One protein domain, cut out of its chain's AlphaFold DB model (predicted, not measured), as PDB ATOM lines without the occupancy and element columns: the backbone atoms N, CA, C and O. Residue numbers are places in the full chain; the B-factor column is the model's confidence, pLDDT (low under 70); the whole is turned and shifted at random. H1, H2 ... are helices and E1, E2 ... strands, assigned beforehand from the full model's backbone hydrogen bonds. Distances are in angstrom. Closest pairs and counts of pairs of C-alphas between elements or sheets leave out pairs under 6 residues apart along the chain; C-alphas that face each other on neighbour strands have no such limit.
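This is residues 671 to 718 of the 721 residues of an uncharacterized protein of Methanosarcina mazei Tuc01 (UniProt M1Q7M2). A small sheet of three short strands has the helix H1 near one end, beside the first residues of E1, while the wide loop of residues 689 to 703 swings out past the other end and folds back into E2. E2 and E3 form a hairpin that sets E3 between E1 and E2, and residues 713 to 718 lead away from the sheet as a tail. The printed part has 48 residues, with one named helix and three named strands in the order H1, E1, E2, E3; the sheet runs E1, E3, E2 and is mixed. The class is mixed, helices and strands, with 21 residues, under half, in named elements. The whole is flat, spanning 32 by 26 by 13 A, and only just compact, close to loose, with a radius of gyration of the C-alphas of 11.2 A.

H1, residues 671 to 680, begins with C-alpha 671 at (-40.308, 14.705, 31.862) and measures 14.2 A from first to last C-alpha. E1, residues 685 to 688, measures 10.1 A and begins with C-alpha 685 at (-43.409, 17.314, 42.225). E2 is residues 704 to 706, 6.7 A. E3, residues 709 to 712, measures 9.6 A and ends with C-alpha 712 at (-32.878, 16.235, 42.812).

H1 is on the sheet, with 14 pairs of C-alphas within 10 A, made by its residues 671 to 677. The closest C-alphas of H1 and E1 are those of Arg 673 and Ile 686, 6.2 A apart. Every O i to N i+4 pair in H1 is within hydrogen-bond range. E1 and E3 are parallel, their directions 34 degrees apart; C-alphas 685 and 709 face each other at 4.5 A, and N 710 and O 685 are within hydrogen-bond range at 2.8 A. E3 and E2 are antiparallel at 163 degrees; C-alphas 710 and 705 face each other at 4.6 A, and N 711 and O 704 are within hydrogen-bond range at 2.8 A. E3 is the inner strand. E1 and E2 are edge strands and are apart.

The two C-alphas farthest apart are those of Gly 681 and Thr 696, at 31.6 A. The printed part has no cut. The links from H1 to E1 and from E2 to E3 are tight, and the link from E1 to E2, with 15 residues, is long. The mean pLDDT of the printed part is 78.7; residues 694 to 701 and 714 to 718 are under 70.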
ATOM      1  N   ILE A 671     -40.520  16.050  32.405       86.75
ATOM      2  CA  ILE A 671     -40.308  14.705  31.862       86.75
ATOM      3  C   ILE A 671     -40.143  13.702  33.014       86.75
ATOM      4  O   ILE A 671     -40.832  12.687  33.054       86.75
ATOM      5  N   LEU A 672     -39.308  14.021  34.005       87.31
ATOM      6  CA  LEU A 672     -39.110  13.219  35.213       87.31
ATOM      7  C   LEU A 672     -40.394  13.084  36.033       87.31
ATOM      8  O   LEU A 672     -40.654  12.013  36.572       87.31
ATOM      9  N   ARG A 673     -41.238  14.122  36.080       88.06
ATOM     10  CA  ARG A 673     -42.574  14.039  36.684       88.06
ATOM     11  C   ARG A 673     -43.450  13.011  35.970       88.06
ATOM     12  O   ARG A 673     -44.136  12.245  36.644       88.06
ATOM     13  N   TYR A 674     -43.434  12.977  34.637       90.00
ATOM     14  CA  TYR A 674     -44.185  11.975  33.877       90.00
ATOM     15  C   TYR A 674     -43.637  10.562  34.090       90.00
ATOM     16  O   TYR A 674     -44.430   9.643  34.276       90.00
ATOM     17  N   TYR A 675     -42.314  10.387  34.161       89.62
ATOM     18  CA  TYR A 675     -41.714   9.096  34.515       89.62
ATOM     19  C   TYR A 675     -42.079   8.654  35.935       89.62
ATOM     20  O   TYR A 675     -42.503   7.518  36.129       89.62
ATOM     21  N   ALA A 676     -41.985   9.549  36.920       88.81
ATOM     22  CA  ALA A 676     -42.376   9.259  38.296       88.81
ATOM     23  C   ALA A 676     -43.860   8.881  38.387       88.81
ATOM     24  O   ALA A 676     -44.204   7.917  39.069       88.81
ATOM     25  N   MET A 677     -44.731   9.579  37.649       90.00
ATOM     26  CA  MET A 677     -46.148   9.230  37.532       90.00
ATOM     27  C   MET A 677     -46.347   7.852  36.892       90.00
ATOM     28  O   MET A 677     -47.094   7.042  37.429       90.00
ATOM     29  N   GLY A 678     -45.672   7.567  35.777       90.38
ATOM     30  CA  GLY A 678     -45.797   6.292  35.070       90.38
ATOM     31  C   GLY A 678     -45.297   5.093  35.879       90.38
ATOM     32  O   GLY A 678     -45.907   4.031  35.827       90.38
ATOM     33  N   LEU A 679     -44.224   5.266  36.657       91.31
ATOM     34  CA  LEU A 679     -43.627   4.201  37.471       91.31
ATOM     35  C   LEU A 679     -44.347   3.979  38.805       91.31
ATOM     36  O   LEU A 679     -44.422   2.848  39.276       91.31
ATOM     37  N   SER A 680     -44.853   5.042  39.434       88.25
ATOM     38  CA  SER A 680     -45.463   4.961  40.771       88.25
ATOM     39  C   SER A 680     -46.993   4.969  40.770       88.25
ATOM     40  O   SER A 680     -47.603   4.729  41.810       88.25
ATOM     41  N   GLY A 681     -47.629   5.320  39.647       88.00
ATOM     42  CA  GLY A 681     -49.067   5.596  39.575       88.00
ATOM     43  C   GLY A 681     -49.500   6.876  40.307       88.00
ATOM     44  O   GLY A 681     -50.696   7.136  40.432       88.00
ATOM     45  N   THR A 682     -48.556   7.683  40.811       85.12
ATOM     46  CA  THR A 682     -48.835   8.891  41.604       85.12
ATOM     47  C   THR A 682     -48.048  10.113  41.130       85.12
ATOM     48  O   THR A 682     -46.886  10.023  40.745       85.12
ATOM     49  N   SER A 683     -48.684  11.290  41.169       85.88
ATOM     50  CA  SER A 683     -48.044  12.549  40.761       85.88
ATOM     51  C   SER A 683     -47.029  13.008  41.802       85.88
ATOM     52  O   SER A 683     -47.408  13.308  42.939       85.88
ATOM     53  N   PHE A 684     -45.767  13.129  41.394       90.38
ATOM     54  CA  PHE A 684     -44.705  13.741  42.191       90.38
ATOM     55  C   PHE A 684     -44.339  15.126  41.655       90.38
ATOM     56  O   PHE A 684     -44.218  15.340  40.452       90.38
ATOM     57  N   ASN A 685     -44.102  16.077  42.551       88.56
ATOM     58  CA  ASN A 685     -43.409  17.314  42.225       88.56
ATOM     59  C   ASN A 685     -41.910  17.034  42.153       88.56
ATOM     60  O   ASN A 685     -41.355  16.393  43.041       88.56
ATOM     61  N   ILE A 686     -41.250  17.546  41.121       89.00
ATOM     62  CA  ILE A 686     -39.797  17.470  40.991       89.00
ATOM     63  C   ILE A 686     -39.235  18.846  41.329       89.00
ATOM     64  O   ILE A 686     -39.629  19.833  40.707       89.00
ATOM     65  N   ARG A 687     -38.363  18.921  42.335       83.50
ATOM     66  CA  ARG A 687     -37.787  20.180  42.828       83.50
ATOM     67  C   ARG A 687     -36.283  20.085  43.023       83.50
ATOM     68  O   ARG A 687     -35.725  18.995  43.122       83.50
ATOM     69  N   SER A 688     -35.624  21.237  43.064       81.75
ATOM     70  CA  SER A 688     -34.177  21.302  43.253       81.75
ATOM     71  C   SER A 688     -33.818  21.141  44.727       81.75
ATOM     72  O   SER A 688     -34.434  21.772  45.583       81.75
ATOM     73  N   LYS A 689     -32.774  20.370  45.046       81.81
ATOM     74  CA  LYS A 689     -32.222  20.289  46.410       81.81
ATOM     75  C   LYS A 689     -31.749  21.644  46.951       81.81
ATOM     76  O   LYS A 689     -31.729  21.809  48.165       81.81
ATOM     77  N   LYS A 690     -31.466  22.632  46.085       77.19
ATOM     78  CA  LYS A 690     -31.205  24.031  46.493       77.19
ATOM     79  C   LYS A 690     -32.366  24.654  47.286       77.19
ATOM     80  O   LYS A 690     -32.145  25.623  48.000       77.19
ATOM     81  N   GLU A 691     -33.584  24.121  47.167       78.94
ATOM     82  CA  GLU A 691     -34.760  24.584  47.915       78.94
ATOM     83  C   GLU A 691     -34.843  24.000  49.340       78.94
ATOM     84  O   GLU A 691     -35.727  24.387  50.106       78.94
ATOM     85  N   LEU A 692     -33.952  23.072  49.715       81.50
ATOM     86  CA  LEU A 692     -33.913  22.489  51.056       81.50
ATOM     87  C   LEU A 692     -33.080  23.358  52.018       81.50
ATOM     88  O   LEU A 692     -31.962  23.760  51.678       81.50
ATOM     89  N   PRO A 693     -33.564  23.615  53.246       73.62
ATOM     90  CA  PRO A 693     -32.789  24.334  54.250       73.62
ATOM     91  C   PRO A 693     -31.557  23.517  54.674       73.62
ATOM     92  O   PRO A 693     -31.675  22.346  55.028       73.62
ATOM     93  N   GLY A 694     -30.372  24.139  54.640       68.00
ATOM     94  CA  GLY A 694     -29.097  23.495  54.993       68.00
ATOM     95  C   GLY A 694     -28.396  22.752  53.847       68.00
ATOM     96  O   GLY A 694     -27.432  22.030  54.093       68.00
ATOM     97  N   TYR A 695     -28.848  22.917  52.600       59.22
ATOM     98  CA  TYR A 695     -28.218  22.286  51.442       59.22
ATOM     99  C   TYR A 695     -26.757  22.741  51.249       59.22
ATOM    100  O   TYR A 695     -26.473  23.922  51.049       59.22
ATOM    101  N   THR A 696     -25.835  21.778  51.268       56.56
ATOM    102  CA  THR A 696     -24.426  21.925  50.871       56.56
ATOM    103  C   THR A 696     -24.176  21.030  49.658       56.56
ATOM    104  O   THR A 696     -24.740  19.937  49.576       56.56
ATOM    105  N   ILE A 697     -23.357  21.475  48.700       57.03
ATOM    106  CA  ILE A 697     -23.048  20.698  47.489       57.03
ATOM    107  C   ILE A 697     -22.221  19.476  47.910       57.03
ATOM    108  O   ILE A 697     -21.021  19.578  48.139       57.03
ATOM    109  N   THR A 698     -22.877  18.328  48.071       54.22
ATOM    110  CA  THR A 698     -22.250  17.086  48.562       54.22
ATOM    111  C   THR A 698     -21.844  16.138  47.435       54.22
ATOM    112  O   THR A 698     -21.218  15.118  47.699       54.22
ATOM    113  N   GLY A 699     -22.214  16.432  46.181       52.25
ATOM    114  CA  GLY A 699     -21.957  15.550  45.032       52.25
ATOM    115  C   GLY A 699     -22.737  14.225  45.063       52.25
ATOM    116  O   GLY A 699     -22.576  13.395  44.173       52.25
ATOM    117  N   SER A 700     -23.602  14.013  46.060       59.78
ATOM    118  CA  SER A 700     -24.436  12.818  46.180       59.78
ATOM    119  C   SER A 700     -25.613  12.881  45.203       59.78
ATOM    120  O   SER A 700     -26.602  13.578  45.443       59.78
ATOM    121  N   VAL A 701     -25.561  12.051  44.158       62.91
ATOM    122  CA  VAL A 701     -26.609  11.917  43.125       62.91
ATOM    123  C   VAL A 701     -27.934  11.359  43.685       62.91
ATOM    124  O   VAL A 701     -28.972  11.439  43.032       62.91
ATOM    125  N   ASN A 702     -27.943  10.837  44.917       77.81
ATOM    126  CA  ASN A 702     -29.132  10.221  45.506       77.81
ATOM    127  C   ASN A 702     -30.293  11.225  45.675       77.81
ATOM    128  O   ASN A 702     -30.087  12.296  46.261       77.81
ATOM    129  N   PRO A 703     -31.512  10.899  45.204       83.25
ATOM    130  CA  PRO A 703     -32.700  11.726  45.400       83.25
ATOM    131  C   PRO A 703     -33.122  11.770  46.876       83.25
ATOM    132  O   PRO A 703     -33.001  10.779  47.591       83.25
ATOM    133  N   ILE A 704     -33.688  12.898  47.317       86.19
ATOM    134  CA  ILE A 704     -34.367  13.007  48.620       86.19
ATOM    135  C   ILE A 704     -35.870  13.074  48.363       86.19
ATOM    136  O   ILE A 704     -36.326  13.917  47.597       86.19
ATOM    137  N   ILE A 705     -36.656  12.212  49.005       87.12
ATOM    138  CA  ILE A 705     -38.115  12.188  48.839       87.12
ATOM    139  C   ILE A 705     -38.765  12.693  50.125       87.12
ATOM    140  O   ILE A 705     -38.522  12.152  51.200       87.12
ATOM    141  N   SER A 706     -39.607  13.723  50.013       85.19
ATOM    142  CA  SER A 706     -40.423  14.232  51.117       85.19
ATOM    143  C   SER A 706     -41.870  14.391  50.660       85.19
ATOM    144  O   SER A 706     -42.200  15.247  49.833       85.19
ATOM    145  N   GLY A 707     -42.742  13.515  51.166       87.69
ATOM    146  CA  GLY A 707     -44.142  13.441  50.749       87.69
ATOM    147  C   GLY A 707     -44.281  13.208  49.240       87.69
ATOM    148  O   GLY A 707     -43.766  12.230  48.707       87.69
ATOM    149  N   ARG A 708     -44.972  14.124  48.548       89.31
ATOM    150  CA  ARG A 708     -45.154  14.113  47.082       89.31
ATOM    151  C   ARG A 708     -44.097  14.922  46.326       89.31
ATOM    152  O   ARG A 708     -44.357  15.342  45.203       89.31
ATOM    153  N   THR A 709     -42.928  15.164  46.912       89.88
ATOM    154  CA  THR A 709     -41.855  15.926  46.263       89.88
ATOM    155  C   THR A 709     -40.558  15.126  46.244       89.88
ATOM    156  O   THR A 709     -40.093  14.669  47.286       89.88
ATOM    157  N   ILE A 710     -39.972  14.979  45.057       90.31
ATOM    158  CA  ILE A 710     -38.637  14.417  44.845       90.31
ATOM    159  C   ILE A 710     -37.676  15.589  44.638       90.31
ATOM    160  O   ILE A 710     -37.832  16.372  43.698       90.31
ATOM    161  N   PHE A 711     -36.688  15.704  45.519       86.44
ATOM    162  CA  PHE A 711     -35.618  16.687  45.447       86.44
ATOM    163  C   PHE A 711     -34.394  16.075  44.766       86.44
ATOM    164  O   PHE A 711     -33.812  15.102  45.257       86.44
ATOM    165  N   LEU A 712     -34.007  16.661  43.636       84.56
ATOM    166  CA  LEU A 712     -32.878  16.235  42.812       84.56
ATOM    167  C   LEU A 712     -31.779  17.296  42.788       84.56
ATOM    168  O   LEU A 712     -32.020  18.467  43.093       84.56
ATOM    169  N   GLU A 713     -30.566  16.873  42.434       78.94
ATOM    170  CA  GLU A 713     -29.474  17.812  42.190       78.94
ATOM    171  C   GLU A 713     -29.873  18.835  41.106       78.94
ATOM    172  O   GLU A 713     -30.555  18.469  40.144       78.94
ATOM    173  N   PRO A 714     -29.483  20.118  41.236       66.75
ATOM    174  CA  PRO A 714     -29.844  21.167  40.275       66.75
ATOM    175  C   PRO A 714     -29.356  20.878  38.847       66.75
ATOM    176  O   PRO A 714     -29.971  21.332  37.880       66.75
ATOM    177  N   GLY A 715     -28.272  20.111  38.734       66.56
ATOM    178  CA  GLY A 715     -27.723  19.571  37.501       66.56
ATOM    179  C   GLY A 715     -26.893  18.324  37.805       66.56
ATOM    180  O   GLY A 715     -26.348  18.186  38.899       66.56
ATOM    181  N   ILE A 716     -26.823  17.404  36.846       64.25
ATOM    182  CA  ILE A 716     -26.022  16.177  36.921       64.25
ATOM    183  C   ILE A 716     -25.147  16.140  35.668       64.25
ATOM    184  O   ILE A 716     -25.696  16.085  34.567       64.25
ATOM    185  N   LYS A 717     -23.814  16.172  35.824       56.19
ATOM    186  CA  LYS A 717     -22.884  15.924  34.707       56.19
ATOM    187  C   LYS A 717     -23.123  14.495  34.204       56.19
ATOM    188  O   LYS A 717     -23.268  13.591  35.025       56.19
ATOM    189  N   LYS A 718     -23.244  14.320  32.879       52.44
ATOM    190  CA  LYS A 718     -23.489  13.041  32.172       52.44
ATOM    191  C   LYS A 718     -22.898  11.840  32.931       52.44
ATOM    192  O   LYS A 718     -21.721  11.869  33.276       52.44
TER     193      LYS A 718